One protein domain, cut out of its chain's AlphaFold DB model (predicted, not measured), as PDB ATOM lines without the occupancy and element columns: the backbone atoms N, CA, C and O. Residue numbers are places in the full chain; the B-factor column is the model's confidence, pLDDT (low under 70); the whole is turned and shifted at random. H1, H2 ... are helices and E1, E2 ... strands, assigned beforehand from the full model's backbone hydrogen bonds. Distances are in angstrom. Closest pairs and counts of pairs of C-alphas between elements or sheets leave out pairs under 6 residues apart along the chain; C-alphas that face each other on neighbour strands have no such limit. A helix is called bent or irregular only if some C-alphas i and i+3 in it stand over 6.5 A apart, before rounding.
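AT A GLANCE: This is residues 205 to 422 of the 452 residues of the protein "RanBP2-type domain-containing protein" of Leptomonas seymouri (UniProt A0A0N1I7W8). Two four-stranded antiparallel sheets, in orders E6 E7 E5 E10 and E1 E2 E9 E8, follow each other along the longest axis, and H5 packs on both. H7, H2 and H1 lie at one end, the small hairpin E3 and E4 at the other. The 218 printed residues include seven named helices and ten named strands, in order E1 H1 H2 E2 H3 H4 E3 E4 E5 H5 E6 E7 H6 E8 E9 H7 E10: class mixed, helices and strands. The whole is compact, radius of gyration of the C-alphas 18.9 A, spanning 62 by 42 by 29 A.

HOW THE PARTS SIT: In the sheet of E6, residues 326 to 331, E7, 342 to 351, E5, 293 to 299, and E10, 414 to 417, N 328 and O 347, N 296 and O 348, and N 297 and O 416 are within hydrogen-bond range, at 2.8, 2.8 and 2.7 A. H5, residues 308 to 318, and H6, 355 to 362, are on the same face, two layers, at heights of 10.1 and 8.5 A over the sheet. E5, H5 and E6 form a split strand-helix-strand unit, its strands running the same way with E7 between them; its crossover is right-handed. H5 is also on the strongly twisted sheet of E1, residues 205 to 208, E2, 237 to 242, E9, 377 to 381, and E8, 366 to 370, where N 205 and O 240, N 239 and O 381, and N 367 and O 380 are each 2.9 A apart. H7, residues 384 to 399, is on the opposite face. Its residues 389 to 396 alone touch H2, residues 219 to 232; the closest C-alphas, of Trp 389 and Thr 225, are 7.2 A apart. H1, residues 209 to 215, and H2 form a helical hairpin; the closest C-alphas, of Ala 213 and Val 222, are 5.1 A apart. H3, residues 251 to 256, touches H5; the closest C-alphas, of Glu 251 and Val 312, are 6.7 A apart. E3, residues 267 to 269, and E4, 276 to 278, form a hairpin, with N 277 and O 268 at 2.8 A; H4, residues 263 to 266, has C-alpha 266 5.0 A from C-alpha 278. Every O i to N i+4 pair is within hydrogen-bond range in H1, H2, H3, H5 and H6, and 10 of 12 in H7; H4 is too short for one.

IN THESE COORDINATES: E1 begins at C-alpha 205 (-3.608, -51.978, -16.275); E10 ends at C-alpha 417 (-14.752, -39.758, 7.580). E7 is 25.5 A long and H7 23.7 A; H7 is irregular, with C-alphas 385 and 388 7.6 A apart.

THE WHOLE: The farthest C-alphas, of Asn 219 and Gly 274, are 63.0 A apart. The printed part has no cut. The links E4 to E5 and H7 to E10 are long. pLDDT is under 70 at residues 305 to 306, 333 to 341 and 419 to 422.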
ATOM      1  N   THR A 205      -4.824 -51.843 -15.480       93.06
ATOM      2  CA  THR A 205      -3.608 -51.978 -16.275       93.06
ATOM      3  C   THR A 205      -2.434 -51.473 -15.449       93.06
ATOM      4  O   THR A 205      -2.503 -50.397 -14.847       93.06
ATOM      5  N   GLN A 206      -1.369 -52.262 -15.402       95.00
ATOM      6  CA  GLN A 206      -0.128 -51.909 -14.731       95.00
ATOM      7  C   GLN A 206       0.790 -51.161 -15.700       95.00
ATOM      8  O   GLN A 206       0.943 -51.580 -16.843       95.00
ATOM      9  N   PHE A 207       1.403 -50.081 -15.230       95.19
ATOM     10  CA  PHE A 207       2.381 -49.293 -15.972       95.19
ATOM     11  C   PHE A 207       3.637 -49.106 -15.142       95.19
ATOM     12  O   PHE A 207       3.565 -48.961 -13.916       95.19
ATOM     13  N   HIS A 208       4.783 -49.031 -15.813       96.19
ATOM     14  CA  HIS A 208       5.990 -48.569 -15.148       96.19
ATOM     15  C   HIS A 208       5.928 -47.041 -14.977       96.19
ATOM     16  O   HIS A 208       5.565 -46.316 -15.905       96.19
ATOM     17  N   VAL A 209       6.313 -46.505 -13.816       96.25
ATOM     18  CA  VAL A 209       6.260 -45.050 -13.536       96.25
ATOM     19  C   VAL A 209       7.024 -44.222 -14.574       96.25
ATOM     20  O   VAL A 209       6.611 -43.114 -14.909       96.25
ATOM     21  N   MET A 210       8.114 -44.771 -15.124       97.25
ATOM     22  CA  MET A 210       8.891 -44.114 -16.182       97.25
ATOM     23  C   MET A 210       8.146 -44.057 -17.513       97.25
ATOM     24  O   MET A 210       8.294 -43.074 -18.226       97.25
ATOM     25  N   GLU A 211       7.316 -45.049 -17.844       95.69
ATOM     26  CA  GLU A 211       6.479 -44.995 -19.050       95.69
ATOM     27  C   GLU A 211       5.463 -43.860 -18.933       95.69
ATOM     28  O   GLU A 211       5.310 -43.065 -19.859       95.69
ATOM     29  N   VAL A 212       4.839 -43.730 -17.755       95.06
ATOM     30  CA  VAL A 212       3.924 -42.623 -17.452       95.06
ATOM     31  C   VAL A 212       4.660 -41.284 -17.496       95.06
ATOM     32  O   VAL A 212       4.135 -40.314 -18.027       95.06
ATOM     33  N   ALA A 213       5.890 -41.205 -16.981       95.94
ATOM     34  CA  ALA A 213       6.669 -39.973 -17.019       95.94
ATOM     35  C   ALA A 213       7.073 -39.579 -18.449       95.94
ATOM     36  O   ALA A 213       6.919 -38.417 -18.832       95.94
ATOM     37  N   CYS A 214       7.535 -40.537 -19.252       95.38
ATOM     38  CA  CYS A 214       7.910 -40.327 -20.647       95.38
ATOM     39  C   CYS A 214       6.711 -39.932 -21.511       95.38
ATOM     40  O   CYS A 214       6.848 -39.041 -22.349       95.38
ATOM     41  N   SER A 215       5.528 -40.518 -21.284       92.81
ATOM     42  CA  SER A 215       4.316 -40.163 -22.036       92.81
ATOM     43  C   SER A 215       3.887 -38.713 -21.811       92.81
ATOM     44  O   SER A 215       3.285 -38.103 -22.690       92.81
ATOM     45  N   THR A 216       4.289 -38.100 -20.690       92.19
ATOM     46  CA  THR A 216       4.075 -36.664 -20.489       92.19
ATOM     47  C   THR A 216       4.916 -35.803 -21.434       92.19
ATOM     48  O   THR A 216       4.601 -34.634 -21.614       92.19
ATOM     49  N   GLY A 217       6.012 -36.290 -22.018       92.62
ATOM     50  CA  GLY A 217       6.925 -35.466 -22.823       92.62
ATOM     51  C   GLY A 217       7.617 -34.336 -22.040       92.62
ATOM     52  O   GLY A 217       8.105 -33.379 -22.636       92.62
ATOM     53  N   SER A 218       7.628 -34.394 -20.702       94.69
ATOM     54  CA  SER A 218       8.324 -33.434 -19.840       94.69
ATOM     55  C   SER A 218       9.635 -34.024 -19.328       94.69
ATOM     56  O   SER A 218       9.637 -34.815 -18.386       94.69
ATOM     57  N   ASN A 219      10.767 -33.586 -19.890       96.44
ATOM     58  CA  ASN A 219      12.100 -34.021 -19.443       96.44
ATOM     59  C   ASN A 219      12.319 -33.769 -17.941       96.44
ATOM     60  O   ASN A 219      12.905 -34.591 -17.242       96.44
ATOM     61  N   ASN A 220      11.782 -32.660 -17.418       96.81
ATOM     62  CA  ASN A 220      11.855 -32.347 -15.990       96.81
ATOM     63  C   ASN A 220      11.124 -33.391 -15.138       96.81
ATOM     64  O   ASN A 220      11.614 -33.772 -14.076       96.81
ATOM     65  N   PHE A 221       9.960 -33.861 -15.593       97.00
ATOM     66  CA  PHE A 221       9.179 -34.856 -14.864       97.00
ATOM     67  C   PHE A 221       9.782 -36.263 -14.967       97.00
ATOM     68  O   PHE A 221       9.744 -37.016 -13.993       97.00
ATOM     69  N   VAL A 222      10.407 -36.592 -16.101       97.62
ATOM     70  CA  VAL A 222      11.205 -37.816 -16.274       97.62
ATOM     71  C   VAL A 222      12.341 -37.854 -15.248       97.62
ATOM     72  O   VAL A 222      12.384 -38.775 -14.437       97.62
ATOM     73  N   HIS A 223      13.172 -36.811 -15.172       96.88
ATOM     74  CA  HIS A 223      14.262 -36.741 -14.187       96.88
ATOM     75  C   HIS A 223      13.778 -36.731 -12.736       96.88
ATOM     76  O   HIS A 223      14.397 -37.324 -11.851       96.88
ATOM     77  N   LEU A 224      12.654 -36.064 -12.465       96.62
ATOM     78  CA  LEU A 224      12.019 -36.117 -11.153       96.62
ATOM     79  C   LEU A 224      11.616 -37.557 -10.807       96.62
ATOM     80  O   LEU A 224      11.898 -38.008  -9.699       96.62
ATOM     81  N   THR A 225      11.029 -38.296 -11.749       96.94
ATOM     82  CA  THR A 225      10.619 -39.695 -11.552       96.94
ATOM     83  C   THR A 225      11.821 -40.615 -11.330       96.94
ATOM     84  O   THR A 225      11.802 -41.404 -10.387       96.94
ATOM     85  N   GLU A 226      12.904 -40.450 -12.098       96.38
ATOM     86  CA  GLU A 226      14.179 -41.151 -11.860       96.38
ATOM     87  C   GLU A 226      14.680 -40.911 -10.435       96.38
ATOM     88  O   GLU A 226      15.105 -41.841  -9.749       96.38
ATOM     89  N   ARG A 227      14.575 -39.669  -9.948       95.31
ATOM     90  CA  ARG A 227      14.991 -39.320  -8.591       95.31
ATOM     91  C   ARG A 227      14.121 -39.995  -7.525       95.31
ATOM     92  O   ARG A 227      14.657 -40.438  -6.508       95.31
ATOM     93  N   PHE A 228      12.807 -40.081  -7.729       94.56
ATOM     94  CA  PHE A 228      11.919 -40.814  -6.818       94.56
ATOM     95  C   PHE A 228      12.279 -42.306  -6.763       94.56
ATOM     96  O   PHE A 228      12.376 -42.870  -5.673       94.56
ATOM     97  N   LEU A 229      12.558 -42.922  -7.913       93.56
ATOM     98  CA  LEU A 229      12.980 -44.323  -7.986       93.56
ATOM     99  C   LEU A 229      14.324 -44.566  -7.288       93.56
ATOM    100  O   LEU A 229      14.427 -45.432  -6.426       93.56
ATOM    101  N   GLN A 230      15.347 -43.779  -7.630       92.12
ATOM    102  CA  GLN A 230      16.717 -44.006  -7.160       92.12
ATOM    103  C   GLN A 230      16.911 -43.653  -5.685       92.12
ATOM    104  O   GLN A 230      17.597 -44.372  -4.963       92.12
ATOM    105  N   TYR A 231      16.337 -42.533  -5.230       89.56
ATOM    106  CA  TYR A 231      16.668 -41.973  -3.915       89.56
ATOM    107  C   TYR A 231      15.564 -42.131  -2.877       89.56
ATOM    108  O   TYR A 231      15.857 -42.038  -1.688       89.56
ATOM    109  N   GLN A 232      14.313 -42.341  -3.291       85.25
ATOM    110  CA  GLN A 232      13.184 -42.461  -2.362       85.25
ATOM    111  C   GLN A 232      12.619 -43.879  -2.274       85.25
ATOM    112  O   GLN A 232      11.625 -44.081  -1.587       85.25
ATOM    113  N   GLN A 233      13.256 -44.855  -2.938       84.31
ATOM    114  CA  GLN A 233      12.816 -46.258  -2.963       84.31
ATOM    115  C   GLN A 233      11.337 -46.391  -3.361       84.31
ATOM    116  O   GLN A 233      10.605 -47.238  -2.854       84.31
ATOM    117  N   MET A 234      10.888 -45.510  -4.258       91.94
ATOM    118  CA  MET A 234       9.519 -45.508  -4.741       91.94
ATOM    119  C   MET A 234       9.250 -46.785  -5.542       91.94
ATOM    120  O   MET A 234      10.072 -47.184  -6.369       91.94
ATOM    121  N   PHE A 235       8.075 -47.391  -5.361       91.69
ATOM    122  CA  PHE A 235       7.659 -48.505  -6.209       91.69
ATOM    123  C   PHE A 235       7.646 -48.094  -7.691       91.69
ATOM    124  O   PHE A 235       7.180 -46.998  -8.024       91.69
ATOM    125  N   PRO A 236       8.101 -48.967  -8.606       95.19
ATOM    126  CA  PRO A 236       8.176 -48.652 -10.028       95.19
ATOM    127  C   PRO A 236       6.839 -48.771 -10.760       95.19
ATOM    128  O   PRO A 236       6.789 -48.613 -11.972       95.19
ATOM    129  N   THR A 237       5.750 -49.064 -10.049       95.75
ATOM    130  CA  THR A 237       4.460 -49.417 -10.640       95.75
ATOM    131  C   THR A 237       3.395 -48.366 -10.356       95.75
ATOM    132  O   THR A 237       3.253 -47.921  -9.222       95.75
ATOM    133  N   VAL A 238       2.605 -48.026 -11.371       96.12
ATOM    134  CA  VAL A 238       1.352 -47.265 -11.262       96.12
ATOM    135  C   VAL A 238       0.246 -48.095 -11.889       96.12
ATOM    136  O   VAL A 238       0.455 -48.763 -12.901       96.12
ATOM    137  N   TYR A 239      -0.941 -48.042 -11.306       96.19
ATOM    138  CA  TYR A 239      -2.107 -48.720 -11.848       96.19
ATOM    139  C   TYR A 239      -3.035 -47.709 -12.496       96.19
ATOM    140  O   TYR A 239      -3.219 -46.602 -11.990       96.19
ATOM    141  N   ARG A 240      -3.669 -48.098 -13.595       95.19
ATOM    142  CA  ARG A 240      -4.731 -47.312 -14.212       95.19
ATOM    143  C   ARG A 240      -5.967 -48.166 -14.412       95.19
ATOM    144  O   ARG A 240      -5.894 -49.236 -15.009       95.19
ATOM    145  N   CYS A 241      -7.098 -47.667 -13.937       94.00
ATOM    146  CA  CYS A 241      -8.403 -48.261 -14.172       94.00
ATOM    147  C   CYS A 241      -9.130 -47.499 -15.274       94.00
ATOM    148  O   CYS A 241      -9.220 -46.269 -15.236       94.00
ATOM    149  N   ASP A 242      -9.668 -48.243 -16.234       91.25
ATOM    150  CA  ASP A 242     -10.654 -47.732 -17.173       91.25
ATOM    151  C   ASP A 242     -12.057 -47.925 -16.583       91.25
ATOM    152  O   ASP A 242     -12.573 -49.044 -16.455       91.25
ATOM    153  N   LEU A 243     -12.685 -46.811 -16.211       89.56
ATOM    154  CA  LEU A 243     -14.006 -46.831 -15.595       89.56
ATOM    155  C   LEU A 243     -15.097 -47.245 -16.582       89.56
ATOM    156  O   LEU A 243     -16.126 -47.757 -16.153       89.56
ATOM    157  N   ALA A 244     -14.909 -47.065 -17.891       88.12
ATOM    158  CA  ALA A 244     -15.891 -47.503 -18.879       88.12
ATOM    159  C   ALA A 244     -16.003 -49.035 -18.915       88.12
ATOM    160  O   ALA A 244     -17.089 -49.567 -19.142       88.12
ATOM    161  N   LYS A 245     -14.899 -49.733 -18.620       89.00
ATOM    162  CA  LYS A 245     -14.801 -51.202 -18.606       89.00
ATOM    163  C   LYS A 245     -15.174 -51.839 -17.264       89.00
ATOM    164  O   LYS A 245     -15.261 -53.061 -17.171       89.00
ATOM    165  N   THR A 246     -15.395 -51.040 -16.222       89.94
ATOM    166  CA  THR A 246     -15.743 -51.551 -14.893       89.94
ATOM    167  C   THR A 246     -17.250 -51.767 -14.777       89.94
ATOM    168  O   THR A 246     -18.025 -50.831 -14.957       89.94
ATOM    169  N   VAL A 247     -17.661 -52.986 -14.418       89.81
ATOM    170  CA  VAL A 247     -19.069 -53.341 -14.189       89.81
ATOM    171  C   VAL A 247     -19.288 -53.572 -12.696       89.81
ATOM    172  O   VAL A 247     -18.726 -54.505 -12.125       89.81
ATOM    173  N   CYS A 248     -20.101 -52.723 -12.063       90.69
ATOM    174  CA  CYS A 248     -20.511 -52.887 -10.670       90.69
ATOM    175  C   CYS A 248     -21.932 -53.487 -10.609       90.69
ATOM    176  O   CYS A 248     -22.854 -52.901 -11.181       90.69
ATOM    177  N   PRO A 249     -22.156 -54.616  -9.905       91.81
ATOM    178  CA  PRO A 249     -23.474 -55.258  -9.832       91.81
ATOM    179  C   PRO A 249     -24.581 -54.362  -9.259       91.81
ATOM    180  O   PRO A 249     -25.744 -54.482  -9.634       91.81
ATOM    181  N   GLU A 250     -24.221 -53.457  -8.350       92.69
ATOM    182  CA  GLU A 250     -25.156 -52.608  -7.601       92.69
ATOM    183  C   GLU A 250     -25.361 -51.229  -8.252       92.69
ATOM    184  O   GLU A 250     -26.114 -50.401  -7.739       92.69
ATOM    185  N   GLU A 251     -24.709 -50.976  -9.393       93.38
ATOM    186  CA  GLU A 251     -24.689 -49.681 -10.086       93.38
ATOM    187  C   GLU A 251     -26.096 -49.146 -10.364       93.38
ATOM    188  O   GLU A 251     -26.428 -48.029  -9.967       93.38
ATOM    189  N   VAL A 252     -26.949 -49.963 -10.989       94.50
ATOM    190  CA  VAL A 252     -28.306 -49.561 -11.389       94.50
ATOM    191  C   VAL A 252     -29.157 -49.182 -10.175       94.50
ATOM    192  O   VAL A 252     -29.886 -48.191 -10.207       94.50
ATOM    193  N   GLU A 253     -29.055 -49.941  -9.084       95.00
ATOM    194  CA  GLU A 253     -29.851 -49.713  -7.876       95.00
ATOM    195  C   GLU A 253     -29.388 -48.462  -7.113       95.00
ATOM    196  O   GLU A 253     -30.216 -47.663  -6.662       95.00
ATOM    197  N   LEU A 254     -28.069 -48.255  -7.018       94.00
ATOM    198  CA  LEU A 254     -27.478 -47.073  -6.386       94.00
ATOM    199  C   LEU A 254     -27.860 -45.784  -7.114       94.00
ATOM    200  O   LEU A 254     -28.204 -44.797  -6.460       94.00
ATOM    201  N   LEU A 255     -27.859 -45.811  -8.449       92.38
ATOM    202  CA  LEU A 255     -28.265 -44.678  -9.283       92.38
ATOM    203  C   LEU A 255     -29.776 -44.421  -9.222       92.38
ATOM    204  O   LEU A 255     -30.208 -43.271  -9.252       92.38
ATOM    205  N   ALA A 256     -30.594 -45.469  -9.091       92.62
ATOM    206  CA  ALA A 256     -32.045 -45.328  -8.985       92.62
ATOM    207  C   ALA A 256     -32.497 -44.734  -7.638       92.62
ATOM    208  O   ALA A 256     -33.555 -44.105  -7.556       92.62
ATOM    209  N   THR A 257     -31.720 -44.931  -6.565       90.81
ATOM    210  CA  THR A 257     -32.138 -44.605  -5.190       90.81
ATOM    211  C   THR A 257     -31.106 -43.800  -4.374       90.81
ATOM    212  O   THR A 257     -30.850 -44.110  -3.205       90.81
ATOM    213  N   PRO A 258     -30.575 -42.668  -4.885       87.31
ATOM    214  CA  PRO A 258     -29.460 -41.939  -4.253       87.31
ATOM    215  C   PRO A 258     -29.791 -41.380  -2.853       87.31
ATOM    216  O   PRO A 258     -28.914 -41.126  -2.019       87.31
ATOM    217  N   ARG A 259     -31.081 -41.188  -2.541       90.25
ATOM    218  CA  ARG A 259     -31.544 -40.654  -1.245       90.25
ATOM    219  C   ARG A 259     -31.730 -41.710  -0.157       90.25
ATOM    220  O   ARG A 259     -31.493 -41.409   1.010       90.25
ATOM    221  N   SER A 260     -32.177 -42.911  -0.507       93.50
ATOM    222  CA  SER A 260     -32.422 -43.989   0.459       93.50
ATOM    223  C   SER A 260     -31.243 -44.953   0.557       93.50
ATOM    224  O   SER A 260     -30.972 -45.450   1.652       93.50
ATOM    225  N   GLY A 261     -30.515 -45.156  -0.543       94.25
ATOM    226  CA  GLY A 261     -29.556 -46.243  -0.697       94.25
ATOM    227  C   GLY A 261     -30.226 -47.559  -1.090       94.25
ATOM    228  O   GLY A 261     -31.447 -47.611  -1.261       94.25
ATOM    229  N   LEU A 262     -29.410 -48.612  -1.167       95.69
ATOM    230  CA  LEU A 262     -29.816 -49.965  -1.544       95.69
ATOM    231  C   LEU A 262     -31.020 -50.457  -0.734       95.69
ATOM    232  O   LEU A 262     -31.082 -50.292   0.488       95.69
ATOM    233  N   SER A 263     -31.942 -51.149  -1.394       94.56
ATOM    234  CA  SER A 263     -33.131 -51.770  -0.805       94.56
ATOM    235  C   SER A 263     -32.772 -52.714   0.346       94.56
ATOM    236  O   SER A 263     -33.376 -52.655   1.420       94.56
ATOM    237  N   ALA A 264     -31.704 -53.499   0.170       94.06
ATOM    238  CA  ALA A 264     -31.197 -54.436   1.173       94.06
ATOM    239  C   ALA A 264     -30.652 -53.762   2.449       94.06
ATOM    240  O   ALA A 264     -30.419 -54.438   3.448       94.06
ATOM    241  N   SER A 265     -30.412 -52.447   2.428       95.62
ATOM    242  CA  SER A 265     -29.694 -51.723   3.489       95.62
ATOM    243  C   SER A 265     -30.440 -50.495   4.014       95.62
ATOM    244  O   SER A 265     -30.152 -50.015   5.115       95.62
ATOM    245  N   SER A 266     -31.420 -49.996   3.262       94.56
ATOM    246  CA  SER A 266     -32.238 -48.835   3.615       94.56
ATOM    247  C   SER A 266     -33.099 -49.079   4.857       94.56
ATOM    248  O   SER A 266     -33.319 -48.152   5.638       94.56
ATOM    249  N   HIS A 267     -33.504 -50.327   5.107       96.50
ATOM    250  CA  HIS A 267     -34.327 -50.704   6.252       96.50
ATOM    251  C   HIS A 267     -33.481 -51.221   7.418       96.50
ATOM    252  O   HIS A 267     -32.962 -52.334   7.384       96.50
ATOM    253  N   TRP A 268     -33.384 -50.441   8.494       96.94
ATOM    254  CA  TRP A 268     -32.685 -50.858   9.715       96.94
ATOM    255  C   TRP A 268     -33.347 -50.290  10.973       96.94
ATOM    256  O   TRP A 268     -34.073 -49.294  10.930       96.94
ATOM    257  N   ALA A 269     -33.118 -50.934  12.118       97.88
ATOM    258  CA  ALA A 269     -33.631 -50.491  13.409       97.88
ATOM    259  C   ALA A 269     -32.479 -50.106  14.339       97.88
ATOM    260  O   ALA A 269     -31.483 -50.818  14.449       97.88
ATOM    261  N   CYS A 270     -32.625 -48.983  15.037       97.88
ATOM    262  CA  CYS A 270     -31.644 -48.555  16.022       97.88
ATOM    263  C   CYS A 270     -31.573 -49.550  17.188       97.88
ATOM    264  O   CYS A 270     -32.562 -49.735  17.899       97.88
ATOM    265  N   ALA A 271     -30.384 -50.106  17.434       96.50
ATOM    266  CA  ALA A 271     -30.140 -51.046  18.530       96.50
ATOM    267  C   ALA A 271     -30.415 -50.448  19.925       96.50
ATOM    268  O   ALA A 271     -30.727 -51.181  20.856       96.50
ATOM    269  N   HIS A 272     -30.333 -49.120  20.073       97.38
ATOM    270  CA  HIS A 272     -30.534 -48.443  21.354       97.38
ATOM    271  C   HIS A 272     -32.007 -48.115  21.656       97.38
ATOM    272  O   HIS A 272     -32.487 -48.388  22.751       97.38
ATOM    273  N   CYS A 273     -32.742 -47.525  20.704       97.69
ATOM    274  CA  CYS A 273     -34.104 -47.014  20.944       97.69
ATOM    275  C   CYS A 273     -35.207 -47.686  20.108       97.69
ATOM    276  O   CYS A 273     -36.368 -47.275  20.184       97.69
ATOM    277  N   GLY A 274     -34.857 -48.655  19.256       97.81
ATOM    278  CA  GLY A 274     -35.794 -49.398  18.406       97.81
ATOM    279  C   GLY A 274     -36.423 -48.600  17.257       97.81
ATOM    280  O   GLY A 274     -37.292 -49.123  16.558       97.81
ATOM    281  N   LYS A 275     -36.028 -47.335  17.033       97.94
ATOM    282  CA  LYS A 275     -36.537 -46.536  15.905       97.94
ATOM    283  C   LYS A 275     -36.140 -47.199  14.583       97.94
ATOM    284  O   LYS A 275     -34.958 -47.438  14.350       97.94
ATOM    285  N   LYS A 276     -37.135 -47.460  13.732       97.81
ATOM    286  CA  LYS A 276     -36.947 -47.929  12.355       97.81
ATOM    287  C   LYS A 276     -36.581 -46.765  11.432       97.81
ATOM    288  O   LYS A 276     -37.103 -45.656  11.593       97.81
ATOM    289  N   HIS A 277     -35.697 -47.046  10.489       97.44
ATOM    290  CA  HIS A 277     -35.217 -46.157   9.443       97.44
ATOM    291  C   HIS A 277     -35.485 -46.794   8.077       97.44
ATOM    292  O   HIS A 277     -35.422 -48.013   7.957       97.44
ATOM    293  N   GLU A 278     -35.775 -45.953   7.086       96.62
ATOM    294  CA  GLU A 278     -36.045 -46.325   5.680       96.62
ATOM    295  C   GLU A 278     -34.977 -45.732   4.739       96.62
ATOM    296  O   GLU A 278     -35.179 -45.556   3.542       96.62
ATOM    297  N   ALA A 279     -33.834 -45.342   5.307       96.44
ATOM    298  CA  ALA A 279     -32.686 -44.855   4.561       96.44
ATOM    299  C   ALA A 279     -31.382 -45.204   5.287       96.44
ATOM    300  O   ALA A 279     -31.308 -45.189   6.525       96.44
ATOM    301  N   VAL A 280     -30.335 -45.424   4.496       97.19
ATOM    302  CA  VAL A 280     -28.952 -45.592   4.952       97.19
ATOM    303  C   VAL A 280     -28.465 -44.288   5.593       97.19
ATOM    304  O   VAL A 280     -28.513 -43.214   4.980       97.19
ATOM    305  N   ARG A 281     -28.042 -44.371   6.862       95.38
ATOM    306  CA  ARG A 281     -27.636 -43.227   7.697       95.38
ATOM    307  C   ARG A 281     -26.538 -43.613   8.687       95.38
ATOM    308  O   ARG A 281     -26.505 -44.733   9.182       95.38
ATOM    309  N   GLU A 282     -25.716 -42.628   9.037       95.44
ATOM    310  CA  GLU A 282     -24.613 -42.749  10.006       95.44
ATOM    311  C   GLU A 282     -25.069 -42.829  11.475       95.44
ATOM    312  O   GLU A 282     -24.349 -43.338  12.334       95.44
ATOM    313  N   SER A 283     -26.265 -42.319  11.786       95.94
ATOM    314  CA  SER A 283     -26.799 -42.258  13.148       95.94
ATOM    315  C   SER A 283     -28.326 -42.328  13.181       95.94
ATOM    316  O   SER A 283     -29.026 -42.047  12.202       95.94
ATOM    317  N   CYS A 284     -28.863 -42.720  14.336       96.88
ATOM    318  CA  CYS A 284     -30.300 -42.770  14.563       96.88
ATOM    319  C   CYS A 284     -30.908 -41.359  14.645       96.88
ATOM    320  O   CYS A 284     -30.525 -40.560  15.492       96.88
ATOM    321  N   LEU A 285     -31.957 -41.088  13.866       95.94
ATOM    322  CA  LEU A 285     -32.704 -39.818  13.907       95.94
ATOM    323  C   LEU A 285     -33.374 -39.504  15.256       95.94
ATOM    324  O   LEU A 285     -33.718 -38.355  15.499       95.94
ATOM    325  N   ARG A 286     -33.620 -40.512  16.105       97.00
ATOM    326  CA  ARG A 286     -34.305 -40.320  17.396       97.00
ATOM    327  C   ARG A 286     -33.336 -40.058  18.544       97.00
ATOM    328  O   ARG A 286     -33.577 -39.167  19.345       97.00
ATOM    329  N   CYS A 287     -32.301 -40.884  18.669       96.69
ATOM    330  CA  CYS A 287     -31.389 -40.859  19.820       96.69
ATOM    331  C   CYS A 287     -29.947 -40.491  19.454       96.69
ATOM    332  O   CYS A 287     -29.112 -40.377  20.343       96.69
ATOM    333  N   HIS A 288     -29.647 -40.311  18.165       95.25
ATOM    334  CA  HIS A 288     -28.317 -39.994  17.639       95.25
ATOM    335  C   HIS A 288     -27.217 -41.018  17.949       95.25
ATOM    336  O   HIS A 288     -26.052 -40.750  17.670       95.25
ATOM    337  N   THR A 289     -27.561 -42.203  18.468       95.12
ATOM    338  CA  THR A 289     -26.610 -43.315  18.581       95.12
ATOM    339  C   THR A 289     -26.083 -43.687  17.188       95.12
ATOM    340  O   THR A 289     -26.883 -43.701  16.238       95.12
ATOM    341  N   PRO A 290     -24.777 -43.988  17.050       94.81
ATOM    342  CA  PRO A 290     -24.195 -44.442  15.794       94.81
ATOM    343  C   PRO A 290     -24.962 -45.629  15.194       94.81
ATOM    344  O   PRO A 290     -25.380 -46.545  15.905       94.81
ATOM    345  N   GLY A 291     -25.191 -45.568  13.884       94.19
ATOM    346  CA  GLY A 291     -25.806 -46.635  13.102       94.19
ATOM    347  C   GLY A 291     -24.774 -47.642  12.578       94.19
ATOM    348  O   GLY A 291     -23.571 -47.491  12.830       94.19
ATOM    349  N   PRO A 292     -25.234 -48.648  11.812       96.19
ATOM    350  CA  PRO A 292     -24.362 -49.666  11.221       96.19
ATOM    351  C   PRO A 292     -23.455 -49.117  10.110       96.19
ATOM    352  O   PRO A 292     -22.468 -49.749   9.756       96.19
ATOM    353  N   TYR A 293     -23.763 -47.931   9.582       97.31
ATOM    354  CA  TYR A 293     -23.047 -47.342   8.457       97.31
ATOM    355  C   TYR A 293     -22.168 -46.170   8.893       97.31
ATOM    356  O   TYR A 293     -22.494 -45.448   9.843       97.31
ATOM    357  N   THR A 294     -21.095 -45.941   8.143       96.94
ATOM    358  CA  THR A 294     -20.240 -44.756   8.237       96.94
ATOM    359  C   THR A 294     -20.342 -43.960   6.945       96.94
ATOM    360  O   THR A 294     -20.396 -44.521   5.851       96.94
ATOM    361  N   LYS A 295     -20.393 -42.634   7.081       97.12
ATOM    362  CA  LYS A 295     -20.389 -41.701   5.960       97.12
ATOM    363  C   LYS A 295     -18.958 -41.252   5.681       97.12
ATOM    364  O   LYS A 295     -18.345 -40.601   6.524       97.12
ATOM    365  N   LEU A 296     -18.468 -41.552   4.489       97.62
ATOM    366  CA  LEU A 296     -17.236 -41.023   3.929       97.62
ATOM    367  C   LEU A 296     -17.552 -39.807   3.055       97.62
ATOM    368  O   LEU A 296     -18.467 -39.831   2.229       97.62
ATOM    369  N   PHE A 297     -16.804 -38.731   3.242       97.06
ATOM    370  CA  PHE A 297     -16.706 -37.637   2.295       97.06
ATOM    371  C   PHE A 297     -15.668 -38.003   1.237       97.06
ATOM    372  O   PHE A 297     -14.531 -38.323   1.574       97.06
ATOM    373  N   VAL A 298     -16.059 -37.937  -0.033       97.12
ATOM    374  CA  VAL A 298     -15.156 -38.112  -1.169       97.12
ATOM    375  C   VAL A 298     -15.087 -36.794  -1.926       97.12
ATOM    376  O   VAL A 298     -16.077 -36.376  -2.520       97.12
ATOM    377  N   GLY A 299     -13.951 -36.109  -1.877       95.62
ATOM    378  CA  GLY A 299     -13.674 -34.861  -2.586       95.62
ATOM    379  C   GLY A 299     -12.686 -35.058  -3.730       95.62
ATOM    380  O   GLY A 299     -12.020 -36.085  -3.807       95.62
ATOM    381  N   GLN A 300     -12.569 -34.060  -4.610       95.44
ATOM    382  CA  GLN A 300     -11.749 -34.151  -5.828       95.44
ATOM    383  C   GLN A 300     -12.192 -35.304  -6.748       95.44
ATOM    384  O   GLN A 300     -11.385 -35.965  -7.394       95.44
ATOM    385  N   ALA A 301     -13.503 -35.535  -6.808       94.25
ATOM    386  CA  ALA A 301     -14.132 -36.378  -7.811       94.25
ATOM    387  C   ALA A 301     -14.409 -35.579  -9.098       94.25
ATOM    388  O   ALA A 301     -14.291 -34.349  -9.138       94.25
ATOM    389  N   ILE A 302     -14.825 -36.286 -10.146       91.81
ATOM    390  CA  ILE A 302     -15.277 -35.696 -11.410       91.81
ATOM    391  C   ILE A 302     -16.456 -34.734 -11.155       91.81
ATOM    392  O   ILE A 302     -17.395 -35.050 -10.427       91.81
ATOM    393  N   LYS A 303     -16.409 -33.543 -11.757       88.94
ATOM    394  CA  LYS A 303     -17.408 -32.458 -11.687       88.94
ATOM    395  C   LYS A 303     -18.460 -32.555 -12.799       88.94
ATOM    396  O   LYS A 303     -18.898 -31.537 -13.335       88.94
ATOM    397  N   GLU A 304     -18.822 -33.765 -13.189       81.12
ATOM    398  CA  GLU A 304     -19.916 -34.006 -14.130       81.12
ATOM    399  C   GLU A 304     -21.266 -33.937 -13.413       81.12
ATOM    400  O   GLU A 304     -21.338 -33.892 -12.179       81.12
ATOM    401  N   VAL A 305     -22.345 -33.880 -14.196       63.66
ATOM    402  CA  VAL A 305     -23.696 -34.050 -13.662       63.66
ATOM    403  C   VAL A 305     -23.787 -35.493 -13.175       63.66
ATOM    404  O   VAL A 305     -23.792 -36.414 -13.977       63.66
ATOM    405  N   ASP A 306     -23.824 -35.652 -11.854       69.38
ATOM    406  CA  ASP A 306     -23.855 -36.938 -11.157       69.38
ATOM    407  C   ASP A 306     -22.569 -37.783 -11.263       69.38
ATOM    408  O   ASP A 306     -22.471 -38.780 -11.974       69.38
ATOM    409  N   CYS A 307     -21.580 -37.426 -10.440       85.44
ATOM    410  CA  CYS A 307     -20.339 -38.184 -10.253       85.44
ATOM    411  C   CYS A 307     -20.520 -39.618  -9.711       85.44
ATOM    412  O   CYS A 307     -19.526 -40.324  -9.505       85.44
ATOM    413  N   THR A 308     -21.761 -40.041  -9.439       90.88
ATOM    414  CA  THR A 308     -22.077 -41.292  -8.749       90.88
ATOM    415  C   THR A 308     -21.590 -42.480  -9.553       90.88
ATOM    416  O   THR A 308     -20.968 -43.366  -8.978       90.88
ATOM    417  N   LEU A 309     -21.787 -42.471 -10.875       91.62
ATOM    418  CA  LEU A 309     -21.365 -43.565 -11.748       91.62
ATOM    419  C   LEU A 309     -19.855 -43.828 -11.633       91.62
ATOM    420  O   LEU A 309     -19.431 -44.922 -11.262       91.62
ATOM    421  N   SER A 310     -19.042 -42.802 -11.882       92.56
ATOM    422  CA  SER A 310     -17.580 -42.903 -11.854       92.56
ATOM    423  C   SER A 310     -17.049 -43.274 -10.469       92.56
ATOM    424  O   SER A 310     -16.102 -44.052 -10.359       92.56
ATOM    425  N   LEU A 311     -17.676 -42.764  -9.403       94.44
ATOM    426  CA  LEU A 311     -17.311 -43.112  -8.030       94.44
ATOM    427  C   LEU A 311     -17.678 -44.551  -7.671       94.44
ATOM    428  O   LEU A 311     -16.847 -45.251  -7.102       94.44
ATOM    429  N   VAL A 312     -18.884 -45.011  -8.013       94.94
ATOM    430  CA  VAL A 312     -19.317 -46.395  -7.767       94.94
ATOM    431  C   VAL A 312     -18.373 -47.370  -8.459       94.94
ATOM    432  O   VAL A 312     -17.913 -48.324  -7.833       94.94
ATOM    433  N   ARG A 313     -18.019 -47.096  -9.718       94.44
ATOM    434  CA  ARG A 313     -17.083 -47.929 -10.478       94.44
ATOM    435  C   ARG A 313     -15.676 -47.912  -9.893       94.44
ATOM    436  O   ARG A 313     -15.110 -48.979  -9.693       94.44
ATOM    437  N   LEU A 314     -15.138 -46.745  -9.534       95.06
ATOM    438  CA  LEU A 314     -13.829 -46.653  -8.877       95.06
ATOM    439  C   LEU A 314     -13.791 -47.440  -7.558       95.06
ATOM    440  O   LEU A 314     -12.862 -48.205  -7.294       95.06
ATOM    441  N   LEU A 315     -14.795 -47.246  -6.708       95.56
ATOM    442  CA  LEU A 315     -14.853 -47.893  -5.402       95.56
ATOM    443  C   LEU A 315     -14.984 -49.413  -5.550       95.56
ATOM    444  O   LEU A 315     -14.262 -50.146  -4.880       95.56
ATOM    445  N   HIS A 316     -15.799 -49.883  -6.496       94.94
ATOM    446  CA  HIS A 316     -15.894 -51.302  -6.827       94.94
ATOM    447  C   HIS A 316     -14.576 -51.861  -7.395       94.94
ATOM    448  O   HIS A 316     -14.126 -52.921  -6.970       94.94
ATOM    449  N   ALA A 317     -13.912 -51.142  -8.306       93.62
ATOM    450  CA  ALA A 317     -12.640 -51.574  -8.890       93.62
ATOM    451  C   ALA A 317     -11.513 -51.679  -7.848       93.62
ATOM    452  O   ALA A 317     -10.639 -52.538  -7.963       93.62
ATOM    453  N   THR A 318     -11.512 -50.805  -6.839       93.50
ATOM    454  CA  THR A 318     -10.481 -50.783  -5.784       93.50
ATOM    455  C   THR A 318     -10.784 -51.741  -4.631       93.50
ATOM    456  O   THR A 318      -9.848 -52.283  -4.031       93.50
ATOM    457  N   HIS A 319     -12.069 -51.936  -4.319       94.44
ATOM    458  CA  HIS A 319     -12.566 -52.710  -3.184       94.44
ATOM    459  C   HIS A 319     -13.843 -53.483  -3.566       94.44
ATOM    460  O   HIS A 319     -14.926 -53.162  -3.077       94.44
ATOM    461  N   PRO A 320     -13.740 -54.544  -4.387       93.25
ATOM    462  CA  PRO A 320     -14.911 -55.290  -4.870       93.25
ATOM    463  C   PRO A 320     -15.694 -55.989  -3.748       93.25
ATOM    464  O   PRO A 320     -16.848 -56.363  -3.926       93.25
ATOM    465  N   HIS A 321     -15.070 -56.174  -2.582       93.88
ATOM    466  CA  HIS A 321     -15.698 -56.770  -1.404       93.88
ATOM    467  C   HIS A 321     -16.434 -55.756  -0.523       93.88
ATOM    468  O   HIS A 321     -17.240 -56.163   0.311       93.88
ATOM    469  N   VAL A 322     -16.163 -54.457  -0.685       95.38
ATOM    470  CA  VAL A 322     -16.803 -53.415   0.118       95.38
ATOM    471  C   VAL A 322     -18.115 -53.027  -0.539       95.38
ATOM    472  O   VAL A 322     -18.151 -52.528  -1.664       95.38
ATOM    473  N   ARG A 323     -19.210 -53.235   0.189       95.94
ATOM    474  CA  ARG A 323     -20.547 -52.918  -0.300       95.94
ATOM    475  C   ARG A 323     -20.835 -51.427  -0.161       95.94
ATOM    476  O   ARG A 323     -20.746 -50.857   0.928       95.94
ATOM    477  N   LEU A 324     -21.252 -50.798  -1.255       97.06
ATOM    478  CA  LEU A 324     -21.684 -49.404  -1.240       97.06
ATOM    479  C   LEU A 324     -23.171 -49.368  -0.913       97.06
ATOM    480  O   LEU A 324     -23.997 -49.789  -1.708       97.06
ATOM    481  N   HIS A 325     -23.545 -48.855   0.254       97.62
ATOM    482  CA  HIS A 325     -24.952 -48.841   0.657       97.62
ATOM    483  C   HIS A 325     -25.707 -47.639   0.100       97.62
ATOM    484  O   HIS A 325     -26.921 -47.707  -0.089       97.62
ATOM    485  N   ARG A 326     -25.015 -46.519  -0.119       96.94
ATOM    486  CA  ARG A 326     -25.591 -45.286  -0.660       96.94
ATOM    487  C   ARG A 326     -24.487 -44.357  -1.150       96.94
ATOM    488  O   ARG A 326     -23.475 -44.208  -0.470       96.94
ATOM    489  N   VAL A 327     -24.718 -43.674  -2.265       95.50
ATOM    490  CA  VAL A 327     -23.831 -42.626  -2.785       95.50
ATOM    491  C   VAL A 327     -24.670 -41.394  -3.114       95.50
ATOM    492  O   VAL A 327     -25.743 -41.501  -3.699       95.50
ATOM    493  N   GLU A 328     -24.216 -40.224  -2.675       92.50
ATOM    494  CA  GLU A 328     -24.904 -38.947  -2.858       92.50
ATOM    495  C   GLU A 328     -23.900 -37.891  -3.336       92.50
ATOM    496  O   GLU A 328     -23.152 -37.332  -2.530       92.50
ATOM    497  N   CYS A 329     -23.866 -37.617  -4.643       90.88
ATOM    498  CA  CYS A 329     -23.060 -36.528  -5.201       90.88
ATOM    499  C   CYS A 329     -23.630 -35.158  -4.814       90.88
ATOM    500  O   CYS A 329     -24.841 -34.926  -4.816       90.88
ATOM    501  N   HIS A 330     -22.743 -34.228  -4.464       89.12
ATOM    502  CA  HIS A 330     -23.123 -32.868  -4.115       89.12
ATOM    503  C   HIS A 330     -23.156 -31.991  -5.371       89.12
ATOM    504  O   HIS A 330     -22.153 -31.838  -6.071       89.12
ATOM    505  N   ASN A 331     -24.299 -31.355  -5.617       83.06
ATOM    506  CA  ASN A 331     -24.503 -30.475  -6.768       83.06
ATOM    507  C   ASN A 331     -24.457 -28.996  -6.354       83.06
ATOM    508  O   ASN A 331     -24.750 -28.643  -5.202       83.06
ATOM    509  N   ASP A 332     -24.095 -28.120  -7.292       70.88
ATOM    510  CA  ASP A 332     -24.185 -26.672  -7.107       70.88
ATOM    511  C   ASP A 332     -25.641 -26.211  -7.176       70.88
ATOM    512  O   ASP A 332     -26.224 -26.034  -8.241       70.88
ATOM    513  N   SER A 333     -26.237 -25.984  -6.004       64.00
ATOM    514  CA  SER A 333     -27.605 -25.468  -5.864       64.00
ATOM    515  C   SER A 333     -27.780 -24.043  -6.411       64.00
ATOM    516  O   SER A 333     -28.909 -23.598  -6.579       64.00
ATOM    517  N   SER A 334     -26.682 -23.323  -6.670       56.50
ATOM    518  CA  SER A 334     -26.675 -21.971  -7.243       56.50
ATOM    519  C   SER A 334     -26.788 -21.949  -8.769       56.50
ATOM    520  O   SER A 334     -27.034 -20.890  -9.341       56.50
ATOM    521  N   ALA A 335     -26.615 -23.091  -9.440       55.84
ATOM    522  CA  ALA A 335     -26.857 -23.209 -10.870       55.84
ATOM    523  C   ALA A 335     -28.361 -23.422 -11.093       55.84
ATOM    524  O   ALA A 335     -28.852 -24.549 -11.153       55.84
ATOM    525  N   GLY A 336     -29.111 -22.318 -11.128       45.31
ATOM    526  CA  GLY A 336     -30.533 -22.331 -11.458       45.31
ATOM    527  C   GLY A 336     -30.792 -23.087 -12.766       45.31
ATOM    528  O   GLY A 336     -30.067 -22.913 -13.739       45.31
ATOM    529  N   CYS A 337     -31.841 -23.913 -12.764       42.91
ATOM    530  CA  CYS A 337     -32.361 -24.674 -13.903       42.91
ATOM    531  C   CYS A 337     -31.426 -25.762 -14.481       42.91
ATOM    532  O   CYS A 337     -30.651 -25.539 -15.401       42.91
ATOM    533  N   GLY A 338     -31.597 -26.998 -13.998       50.03
ATOM    534  CA  GLY A 338     -31.516 -28.223 -14.816       50.03
ATOM    535  C   GLY A 338     -30.157 -28.704 -15.343       50.03
ATOM    536  O   GLY A 338     -30.108 -29.809 -15.871       50.03
ATOM    537  N   GLY A 339     -29.070 -27.946 -15.188       52.81
ATOM    538  CA  GLY A 339     -27.756 -28.292 -15.759       52.81
ATOM    539  C   GLY A 339     -26.566 -27.988 -14.849       52.81
ATOM    540  O   GLY A 339     -25.479 -27.685 -15.335       52.81
ATOM    541  N   GLY A 340     -26.768 -27.992 -13.529       57.84
ATOM    542  CA  GLY A 340     -25.724 -27.644 -12.569       57.84
ATOM    543  C   GLY A 340     -24.529 -28.593 -12.635       57.84
ATOM    544  O   GLY A 340     -24.678 -29.803 -12.482       57.84
ATOM    545  N   ARG A 341     -23.334 -28.029 -12.833       68.31
ATOM    546  CA  ARG A 341     -22.059 -28.747 -12.737       68.31
ATOM    547  C   ARG A 341     -21.923 -29.372 -11.341       68.31
ATOM    548  O   ARG A 341     -22.266 -28.741 -10.339       68.31
ATOM    549  N   GLY A 342     -21.433 -30.608 -11.268       76.12
ATOM    550  CA  GLY A 342     -21.165 -31.257  -9.986       76.12
ATOM    551  C   GLY A 342     -20.078 -30.513  -9.207       76.12
ATOM    552  O   GLY A 342     -19.141 -29.970  -9.796       76.12
ATOM    553  N   LYS A 343     -20.145 -30.525  -7.869       82.88
ATOM    554  CA  LYS A 343     -19.099 -29.917  -7.021       82.88
ATOM    555  C   LYS A 343     -17.770 -30.676  -7.063       82.88
ATOM    556  O   LYS A 343     -16.763 -30.178  -6.563       82.88
ATOM    557  N   GLY A 344     -17.760 -31.880  -7.640       90.44
ATOM    558  CA  GLY A 344     -16.619 -32.794  -7.581       90.44
ATOM    559  C   GLY A 344     -16.448 -33.390  -6.186       90.44
ATOM    560  O   GLY A 344     -15.326 -33.607  -5.729       90.44
ATOM    561  N   CYS A 345     -17.555 -33.595  -5.472       93.56
ATOM    562  CA  CYS A 345     -17.555 -34.295  -4.200       93.56
ATOM    563  C   CYS A 345     -18.861 -35.056  -3.961       93.56
ATOM    564  O   CYS A 345     -19.907 -34.720  -4.521       93.56
ATOM    565  N   ALA A 346     -18.791 -36.076  -3.113       94.81
ATOM    566  CA  ALA A 346     -19.900 -36.949  -2.777       94.81
ATOM    567  C   ALA A 346     -19.840 -37.410  -1.320       94.81
ATOM    568  O   ALA A 346     -18.802 -37.375  -0.658       94.81
ATOM    569  N   SER A 347     -20.984 -37.876  -0.841       96.06
ATOM    570  CA  SER A 347     -21.128 -38.632   0.392       96.06
ATOM    571  C   SER A 347     -21.319 -40.109   0.060       96.06
ATOM    572  O   SER A 347     -22.298 -40.466  -0.592       96.06
ATOM    573  N   VAL A 348     -20.419 -40.968   0.527       97.12
ATOM    574  CA  VAL A 348     -20.460 -42.421   0.316       97.12
ATOM    575  C   VAL A 348     -20.733 -43.104   1.650       97.12
ATOM    576  O   VAL A 348     -20.068 -42.818   2.641       97.12
ATOM    577  N   TYR A 349     -21.715 -43.995   1.699       97.81
ATOM    578  CA  TYR A 349     -22.066 -44.742   2.901       97.81
ATOM    579  C   TYR A 349     -21.680 -46.206   2.730       97.81
ATOM    580  O   TYR A 349     -22.160 -46.877   1.816       97.81
ATOM    581  N   VAL A 350     -20.853 -46.688   3.648       97.88
ATOM    582  CA  VAL A 350     -20.360 -48.070   3.717       97.88
ATOM    583  C   VAL A 350     -20.608 -48.646   5.107       97.88
ATOM    584  O   VAL A 350     -20.988 -47.907   6.024       97.88
ATOM    585  N   ALA A 351     -20.432 -49.957   5.271       97.38
ATOM    586  CA  ALA A 351     -20.409 -50.562   6.597       97.38
ATOM    587  C   ALA A 351     -19.296 -49.921   7.441       97.38
ATOM    588  O   ALA A 351     -18.275 -49.461   6.921       97.38
ATOM    589  N   ARG A 352     -19.513 -49.814   8.754       95.62
ATOM    590  CA  ARG A 352     -18.612 -49.067   9.644       95.62
ATOM    591  C   ARG A 352     -17.192 -49.636   9.646       95.62
ATOM    592  O   ARG A 352     -16.236 -48.871   9.710       95.62
ATOM    593  N   GLU A 353     -17.084 -50.952   9.568       96.00
ATOM    594  CA  GLU A 353     -15.851 -51.730   9.514       96.00
ATOM    595  C   GLU A 353     -15.030 -51.500   8.234       96.00
ATOM    596  O   GLU A 353     -13.804 -51.532   8.291       96.00
ATOM    597  N   ASP A 354     -15.679 -51.180   7.111       97.00
ATOM    598  CA  ASP A 354     -15.018 -51.026   5.808       97.00
ATOM    599  C   ASP A 354     -14.464 -49.611   5.573       97.00
ATOM    600  O   ASP A 354     -13.640 -49.382   4.682       97.00
ATOM    601  N   ALA A 355     -14.912 -48.636   6.369       96.38
ATOM    602  CA  ALA A 355     -14.605 -47.223   6.166       96.38
ATOM    603  C   ALA A 355     -13.099 -46.917   6.237       96.38
ATOM    604  O   ALA A 355     -12.586 -46.159   5.412       96.38
ATOM    605  N   ALA A 356     -12.392 -47.526   7.195       95.62
ATOM    606  CA  ALA A 356     -10.959 -47.316   7.379       95.62
ATOM    607  C   ALA A 356     -10.153 -47.846   6.185       95.62
ATOM    608  O   ALA A 356      -9.303 -47.131   5.666       95.62
ATOM    609  N   ALA A 357     -10.481 -49.045   5.690       94.44
ATOM    610  CA  ALA A 357      -9.793 -49.647   4.549       94.44
ATOM    611  C   ALA A 357      -9.908 -48.776   3.287       94.44
ATOM    612  O   ALA A 357      -8.909 -48.508   2.622       94.44
ATOM    613  N   LEU A 358     -11.114 -48.267   3.003       95.88
ATOM    614  CA  LEU A 358     -11.338 -47.352   1.885       95.88
ATOM    615  C   LEU A 358     -10.553 -46.050   2.032       95.88
ATOM    616  O   LEU A 358      -9.911 -45.607   1.080       95.88
ATOM    617  N   ARG A 359     -10.613 -45.428   3.214       96.50
ATOM    618  CA  ARG A 359      -9.913 -44.174   3.497       96.50
ATOM    619  C   ARG A 359      -8.408 -44.348   3.324       96.50
ATOM    620  O   ARG A 359      -7.807 -43.618   2.544       96.50
ATOM    621  N   ASP A 360      -7.828 -45.327   4.006       94.69
ATOM    622  CA  ASP A 360      -6.379 -45.516   4.073       94.69
ATOM    623  C   ASP A 360      -5.795 -45.883   2.702       94.69
ATOM    624  O   ASP A 360      -4.676 -45.490   2.380       94.69
ATOM    625  N   LYS A 361      -6.566 -46.585   1.860       94.44
ATOM    626  CA  LYS A 361      -6.113 -46.978   0.524       94.44
ATOM    627  C   LYS A 361      -6.303 -45.889  -0.533       94.44
ATOM    628  O   LYS A 361      -5.518 -45.849  -1.473       94.44
ATOM    629  N   LEU A 362      -7.342 -45.054  -0.442       97.00
ATOM    630  CA  LEU A 362      -7.722 -44.131  -1.525       97.00
ATOM    631  C   LEU A 362      -7.376 -42.667  -1.267       97.00
ATOM    632  O   LEU A 362      -7.194 -41.918  -2.230       97.00
ATOM    633  N   HIS A 363      -7.307 -42.243  -0.007       97.62
ATOM    634  CA  HIS A 363      -7.017 -40.857   0.344       97.62
ATOM    635  C   HIS A 363      -5.641 -40.451  -0.201       97.62
ATOM    636  O   HIS A 363      -4.627 -41.035   0.164       97.62
ATOM    637  N   HIS A 364      -5.623 -39.478  -1.113       97.81
ATOM    638  CA  HIS A 364      -4.454 -38.985  -1.850       97.81
ATOM    639  C   HIS A 364      -3.738 -39.987  -2.767       97.81
ATOM    640  O   HIS A 364      -2.742 -39.631  -3.389       97.81
ATOM    641  N   SER A 365      -4.276 -41.195  -2.933       97.56
ATOM    642  CA  SER A 365      -3.664 -42.273  -3.723       97.56
ATOM    643  C   SER A 365      -4.338 -42.519  -5.075       97.56
ATOM    644  O   SER A 365      -3.861 -43.343  -5.851       97.56
ATOM    645  N   ALA A 366      -5.434 -41.821  -5.380       97.50
ATOM    646  CA  ALA A 366      -6.146 -41.938  -6.651       97.50
ATOM    647  C   ALA A 366      -6.293 -40.579  -7.349       97.50
ATOM    648  O   ALA A 366      -6.437 -39.551  -6.689       97.50
ATOM    649  N   PHE A 367      -6.301 -40.556  -8.680       97.38
ATOM    650  CA  PHE A 367      -6.476 -39.337  -9.472       97.38
ATOM    651  C   PHE A 367      -7.259 -39.614 -10.757       97.38
ATOM    652  O   PHE A 367      -6.870 -40.467 -11.553       97.38
ATOM    653  N   PHE A 368      -8.355 -38.880 -10.959       96.19
ATOM    654  CA  PHE A 368      -9.126 -38.934 -12.199       96.19
ATOM    655  C   PHE A 368      -8.455 -38.089 -13.277       96.19
ATOM    656  O   PHE A 368      -8.208 -36.893 -13.079       96.19
ATOM    657  N   ASP A 369      -8.236 -38.690 -14.437       94.88
ATOM    658  CA  ASP A 369      -7.677 -37.988 -15.580       94.88
ATOM    659  C   ASP A 369      -8.114 -38.616 -16.901       94.88
ATOM    660  O   ASP A 369      -8.798 -39.638 -16.920       94.88
ATOM    661  N   VAL A 370      -7.727 -37.989 -18.005       91.31
ATOM    662  CA  VAL A 370      -7.960 -38.502 -19.355       91.31
ATOM    663  C   VAL A 370      -6.663 -39.041 -19.942       91.31
ATOM    664  O   VAL A 370      -5.586 -38.488 -19.720       91.31
ATOM    665  N   ASP A 371      -6.779 -40.142 -20.671       87.31
ATOM    666  CA  ASP A 371      -5.715 -40.671 -21.517       87.31
ATOM    667  C   ASP A 371      -5.543 -39.802 -22.760       87.31
ATOM    668  O   ASP A 371      -6.487 -39.619 -23.525       87.31
ATOM    669  N   ASP A 372      -4.335 -39.290 -22.977       84.81
ATOM    670  CA  ASP A 372      -4.039 -38.422 -24.117       84.81
ATOM    671  C   ASP A 372      -4.165 -39.151 -25.472       84.81
ATOM    672  O   ASP A 372      -4.432 -38.515 -26.489       84.81
ATOM    673  N   ALA A 373      -3.988 -40.477 -25.503       84.56
ATOM    674  CA  ALA A 373      -4.085 -41.295 -26.708       84.56
ATOM    675  C   ALA A 373      -5.527 -41.704 -27.034       84.56
ATOM    676  O   ALA A 373      -5.912 -41.687 -28.204       84.56
ATOM    677  N   THR A 374      -6.325 -42.090 -26.030       85.81
ATOM    678  CA  THR A 374      -7.702 -42.579 -26.258       85.81
ATOM    679  C   THR A 374      -8.781 -41.530 -26.011       85.81
ATOM    680  O   THR A 374      -9.892 -41.669 -26.517       85.81
ATOM    681  N   GLY A 375      -8.486 -40.480 -25.243       86.81
ATOM    682  CA  GLY A 375      -9.473 -39.507 -24.776       86.81
ATOM    683  C   GLY A 375     -10.423 -40.050 -23.702       86.81
ATOM    684  O   GLY A 375     -11.347 -39.346 -23.293       86.81
ATOM    685  N   GLU A 376     -10.221 -41.283 -23.232       88.25
ATOM    686  CA  GLU A 376     -11.083 -41.918 -22.235       88.25
ATOM    687  C   GLU A 376     -10.700 -41.502 -20.813       88.25
ATOM    688  O   GLU A 376      -9.521 -41.357 -20.472       88.25
ATOM    689  N   VAL A 377     -11.714 -41.342 -19.960       89.56
ATOM    690  CA  VAL A 377     -11.523 -41.041 -18.540       89.56
ATOM    691  C   VAL A 377     -11.086 -42.305 -17.803       89.56
ATOM    692  O   VAL A 377     -11.781 -43.322 -17.807       89.56
ATOM    693  N   GLY A 378      -9.955 -42.218 -17.114       93.12
ATOM    694  CA  GLY A 378      -9.435 -43.267 -16.250       93.12
ATOM    695  C   GLY A 378      -9.102 -42.762 -14.853       93.12
ATOM    696  O   GLY A 378      -9.157 -41.566 -14.552       93.12
ATOM    697  N   VAL A 379      -8.734 -43.700 -13.986       96.25
ATOM    698  CA  VAL A 379      -8.221 -43.396 -12.649       96.25
ATOM    699  C   VAL A 379      -6.829 -43.962 -12.506       96.25
ATOM    700  O   VAL A 379      -6.642 -45.172 -12.602       96.25
ATOM    701  N   TYR A 380      -5.870 -43.085 -12.240       96.88
ATOM    702  CA  TYR A 380      -4.542 -43.477 -11.798       96.88
ATOM    703  C   TYR A 380      -4.593 -43.794 -10.310       96.88
ATOM    704  O   TYR A 380      -5.150 -43.022  -9.531       96.88
ATOM    705  N   TYR A 381      -4.015 -44.922  -9.927       97.31
ATOM    706  CA  TYR A 381      -3.874 -45.370  -8.555       97.31
ATOM    707  C   TYR A 381      -2.407 -45.663  -8.260       97.31
ATOM    708  O   TYR A 381      -1.715 -46.310  -9.051       97.31
ATOM    709  N   VAL A 382      -1.954 -45.192  -7.106       96.69
ATOM    710  CA  VAL A 382      -0.587 -45.368  -6.623       96.69
ATOM    711  C   VAL A 382      -0.600 -45.814  -5.166       96.69
ATOM    712  O   VAL A 382      -1.547 -45.542  -4.422       96.69
ATOM    713  N   TYR A 383       0.471 -46.466  -4.731       94.31
ATOM    714  CA  TYR A 383       0.657 -46.793  -3.324       94.31
ATOM    715  C   TYR A 383       0.840 -45.526  -2.466       94.31
ATOM    716  O   TYR A 383       1.281 -44.495  -2.984       94.31
ATOM    717  N   PRO A 384       0.522 -45.566  -1.159       92.69
ATOM    718  CA  PRO A 384       0.708 -44.425  -0.256       92.69
ATOM    719  C   PRO A 384       2.116 -43.804  -0.305       92.69
ATOM    720  O   PRO A 384       2.270 -42.586  -0.249       92.69
ATOM    721  N   GLU A 385       3.151 -44.618  -0.502       92.06
ATOM    722  CA  GLU A 385       4.549 -44.189  -0.609       92.06
ATOM    723  C   GLU A 385       4.822 -43.350  -1.872       92.06
ATOM    724  O   GLU A 385       5.781 -42.584  -1.927       92.06
ATOM    725  N   GLN A 386       3.964 -43.459  -2.887       95.38
ATOM    726  CA  GLN A 386       4.082 -42.765  -4.172       95.38
ATOM    727  C   GLN A 386       3.250 -41.472  -4.231       95.38
ATOM    728  O   GLN A 386       3.219 -40.805  -5.267       95.38
ATOM    729  N   GLN A 387       2.567 -41.079  -3.149       95.75
ATOM    730  CA  GLN A 387       1.665 -39.918  -3.154       95.75
ATOM    731  C   GLN A 387       2.370 -38.617  -3.554       95.75
ATOM    732  O   GLN A 387       1.816 -37.821  -4.313       95.75
ATOM    733  N   GLN A 388       3.614 -38.401  -3.116       95.94
ATOM    734  CA  GLN A 388       4.371 -37.199  -3.487       95.94
ATOM    735  C   GLN A 388       4.667 -37.138  -4.997       95.94
ATOM    736  O   GLN A 388       4.596 -36.064  -5.606       95.94
ATOM    737  N   TRP A 389       4.956 -38.289  -5.612       97.12
ATOM    738  CA  TRP A 389       5.107 -38.400  -7.060       97.12
ATOM    739  C   TRP A 389       3.777 -38.124  -7.768       97.12
ATOM    740  O   TRP A 389       3.744 -37.306  -8.689       97.12
ATOM    741  N   LEU A 390       2.668 -38.700  -7.285       97.75
ATOM    742  CA  LEU A 390       1.337 -38.448  -7.847       97.75
ATOM    743  C   LEU A 390       0.969 -36.962  -7.770       97.75
ATOM    744  O   LEU A 390       0.479 -36.407  -8.746       97.75
ATOM    745  N   HIS A 391       1.256 -36.277  -6.665       97.50
ATOM    746  CA  HIS A 391       1.038 -34.832  -6.559       97.50
ATOM    747  C   HIS A 391       1.821 -34.040  -7.617       97.50
ATOM    748  O   HIS A 391       1.273 -33.109  -8.212       97.50
ATOM    749  N   SER A 392       3.069 -34.431  -7.888       97.12
ATOM    750  CA  SER A 392       3.903 -33.811  -8.929       97.12
ATOM    751  C   SER A 392       3.357 -34.102 -10.334       97.12
ATOM    752  O   SER A 392       3.319 -33.207 -11.177       97.12
ATOM    753  N   PHE A 393       2.869 -35.325 -10.569       96.75
ATOM    754  CA  PHE A 393       2.181 -35.705 -11.804       96.75
ATOM    755  C   PHE A 393       0.923 -34.856 -12.025       96.75
ATOM    756  O   PHE A 393       0.752 -34.260 -13.085       96.75
ATOM    757  N   VAL A 394       0.071 -34.726 -11.005       96.88
ATOM    758  CA  VAL A 394      -1.155 -33.919 -11.066       96.88
ATOM    759  C   VAL A 394      -0.846 -32.450 -11.344       96.88
ATOM    760  O   VAL A 394      -1.530 -31.827 -12.156       96.88
ATOM    761  N   GLN A 395       0.190 -31.890 -10.714       96.12
ATOM    762  CA  GLN A 395       0.611 -30.517 -10.984       96.12
ATOM    763  C   GLN A 395       0.996 -30.332 -12.456       96.12
ATOM    764  O   GLN A 395       0.482 -29.420 -13.101       96.12
ATOM    765  N   LEU A 396       1.817 -31.231 -13.007       95.25
ATOM    766  CA  LEU A 396       2.198 -31.198 -14.419       95.25
ATOM    767  C   LEU A 396       0.974 -31.297 -15.344       95.25
ATOM    768  O   LEU A 396       0.876 -30.560 -16.327       95.25
ATOM    769  N   ARG A 397       0.020 -32.183 -15.032       94.00
ATOM    770  CA  ARG A 397      -1.234 -32.316 -15.796       94.00
ATOM    771  C   ARG A 397      -2.073 -31.037 -15.739       94.00
ATOM    772  O   ARG A 397      -2.650 -30.641 -16.745       94.00
ATOM    773  N   ASN A 398      -2.100 -30.353 -14.597       93.94
ATOM    774  CA  ASN A 398      -2.798 -29.076 -14.448       93.94
ATOM    775  C   ASN A 398      -2.097 -27.911 -15.157       93.94
ATOM    776  O   ASN A 398      -2.768 -26.973 -15.564       93.94
ATOM    777  N   GLU A 399      -0.778 -27.932 -15.337       92.38
ATOM    778  CA  GLU A 399      -0.080 -26.900 -16.120       92.38
ATOM    779  C   GLU A 399      -0.483 -26.941 -17.607       92.38
ATOM    780  O   GLU A 399      -0.400 -25.935 -18.306       92.38
ATOM    781  N   ARG A 400      -1.017 -28.078 -18.072       87.12
ATOM    782  CA  ARG A 400      -1.530 -28.288 -19.434       87.12
ATOM    783  C   ARG A 400      -3.054 -28.166 -19.527       87.12
ATOM    784  O   ARG A 400      -3.696 -28.909 -20.266       87.12
ATOM    785  N   MET A 401      -3.646 -27.223 -18.785       73.81
ATOM    786  CA  MET A 401      -5.109 -27.053 -18.709       73.81
ATOM    787  C   MET A 401      -5.803 -26.913 -20.065       73.81
ATOM    788  O   MET A 401      -6.948 -27.334 -20.185       73.81
ATOM    789  N   GLU A 402      -5.142 -26.354 -21.083       77.88
ATOM    790  CA  GLU A 402      -5.733 -26.186 -22.421       77.88
ATOM    791  C   GLU A 402      -6.170 -27.516 -23.054       77.88
ATOM    792  O   GLU A 402      -7.086 -27.540 -23.871       77.88
ATOM    793  N   GLN A 403      -5.550 -28.626 -22.646       78.94
ATOM    794  CA  GLN A 403      -5.829 -29.970 -23.152       78.94
ATOM    795  C   GLN A 403      -6.700 -30.792 -22.190       78.94
ATOM    796  O   GLN A 403      -7.124 -31.893 -22.536       78.94
ATOM    797  N   ARG A 404      -6.985 -30.277 -20.984       88.69
ATOM    798  CA  ARG A 404      -7.631 -31.039 -19.913       88.69
ATOM    799  C   ARG A 404      -9.084 -30.603 -19.705       88.69
ATOM    800  O   ARG A 404      -9.335 -29.436 -19.399       88.69
ATOM    801  N   PRO A 405     -10.063 -31.523 -19.805       89.06
ATOM    802  CA  PRO A 405     -11.459 -31.183 -19.579       89.06
ATOM    803  C   PRO A 405     -11.700 -30.544 -18.210       89.06
ATOM    804  O   PRO A 405     -11.283 -31.063 -17.173       89.06
ATOM    805  N   LEU A 406     -12.450 -29.439 -18.195       88.94
ATOM    806  CA  LEU A 406     -12.711 -28.675 -16.972       88.94
ATOM    807  C   LEU A 406     -13.405 -29.513 -15.896       88.94
ATOM    808  O   LEU A 406     -13.274 -29.218 -14.710       88.94
ATOM    809  N   TYR A 407     -14.181 -30.530 -16.268       89.81
ATOM    810  CA  TYR A 407     -14.889 -31.360 -15.299       89.81
ATOM    811  C   TYR A 407     -13.954 -32.242 -14.454       89.81
ATOM    812  O   TYR A 407     -14.389 -32.757 -13.429       89.81
ATOM    813  N   LEU A 408     -12.685 -32.409 -14.820       93.00
ATOM    814  CA  LEU A 408     -11.753 -33.227 -14.050       93.00
ATOM    815  C   LEU A 408     -11.257 -32.500 -12.780       93.00
ATOM    816  O   LEU A 408     -11.209 -31.265 -12.728       93.00
ATOM    817  N   PRO A 409     -10.905 -33.242 -11.716       94.62
ATOM    818  CA  PRO A 409     -10.419 -32.657 -10.467       94.62
ATOM    819  C   PRO A 409      -8.994 -32.118 -10.604       94.62
ATOM    820  O   PRO A 409      -8.194 -32.651 -11.361       94.62
ATOM    821  N   LEU A 410      -8.634 -31.086  -9.841       95.06
ATOM    822  CA  LEU A 410      -7.297 -30.468  -9.901       95.06
ATOM    823  C   LEU A 410      -6.316 -31.047  -8.870       95.06
ATOM    824  O   LEU A 410      -5.182 -30.595  -8.778       95.06
ATOM    825  N   ALA A 411      -6.744 -32.015  -8.070       96.94
ATOM    826  CA  ALA A 411      -5.930 -32.636  -7.037       96.94
ATOM    827  C   ALA A 411      -6.259 -34.135  -6.945       96.94
ATOM    828  O   ALA A 411      -7.307 -34.554  -7.452       96.94
ATOM    829  N   PRO A 412      -5.393 -34.940  -6.299       98.00
ATOM    830  CA  PRO A 412      -5.723 -36.312  -5.940       98.00
ATOM    831  C   PRO A 412      -7.013 -36.405  -5.117       98.00
ATOM    832  O   PRO A 412      -7.386 -35.468  -4.404       98.00
ATOM    833  N   LEU A 413      -7.660 -37.563  -5.199       98.06
ATOM    834  CA  LEU A 413      -8.879 -37.912  -4.485       98.06
ATOM    835  C   LEU A 413      -8.707 -37.692  -2.982       98.06
ATOM    836  O   LEU A 413      -7.715 -38.110  -2.388       98.06
ATOM    837  N   VAL A 414      -9.699 -37.075  -2.352       97.62
ATOM    838  CA  VAL A 414      -9.740 -36.888  -0.899       97.62
ATOM    839  C   VAL A 414     -10.816 -37.801  -0.345       97.62
ATOM    840  O   VAL A 414     -11.967 -37.682  -0.745       97.62
ATOM    841  N   VAL A 415     -10.462 -38.694   0.575       97.69
ATOM    842  CA  VAL A 415     -11.428 -39.556   1.275       97.69
ATOM    843  C   VAL A 415     -11.314 -39.326   2.774       97.69
ATOM    844  O   VAL A 415     -10.257 -39.554   3.344       97.69
ATOM    845  N   GLU A 416     -12.376 -38.860   3.419       97.00
ATOM    846  CA  GLU A 416     -12.380 -38.538   4.851       97.00
ATOM    847  C   GLU A 416     -13.632 -39.096   5.525       97.00
ATOM    848  O   GLU A 416     -14.693 -39.182   4.915       97.00
ATOM    849  N   GLU A 417     -13.550 -39.449   6.804       94.62
ATOM    850  CA  GLU A 417     -14.752 -39.758   7.580       94.62
ATOM    851  C   GLU A 417     -15.503 -38.473   7.935       94.62
ATOM    852  O   GLU A 417     -14.910 -37.471   8.339       94.62
ATOM    853  N   SER A 418     -16.832 -38.489   7.811       85.81
ATOM    854  CA  SER A 418     -17.634 -37.315   8.143       85.81
ATOM    855  C   SER A 418     -17.524 -36.999   9.647       85.81
ATOM    856  O   SER A 418     -17.775 -37.838  10.517       85.81
ATOM    857  N   ALA A 419     -17.187 -35.747   9.975       68.12
ATOM    858  CA  ALA A 419     -16.985 -35.284  11.356       68.12
ATOM    859  C   ALA A 419     -18.221 -35.449  12.272       68.12
ATOM    860  O   ALA A 419     -18.111 -35.371  13.498       68.12
ATOM    861  N   SER A 420     -19.397 -35.712  11.692       58.91
ATOM    862  CA  SER A 420     -20.650 -35.972  12.411       58.91
ATOM    863  C   SER A 420     -20.541 -37.167  13.374       58.91
ATOM    864  O   SER A 420     -21.182 -37.169  14.426       58.91
ATOM    865  N   ALA A 421     -19.679 -38.148  13.073       46.81
ATOM    866  CA  ALA A 421     -19.489 -39.329  13.914       46.81
ATOM    867  C   ALA A 421     -18.571 -39.097  15.132       46.81
ATOM    868  O   ALA A 421     -18.800 -39.699  16.179       46.81
ATOM    869  N   MET A 422     -17.566 -38.216  15.034       46.88
ATOM    870  CA  MET A 422     -16.540 -38.057  16.082       46.88
ATOM    871  C   MET A 422     -16.851 -36.965  17.115       46.88
ATOM    872  O   MET A 422     -16.332 -36.990  18.229       46.88
TER     873      MET A 422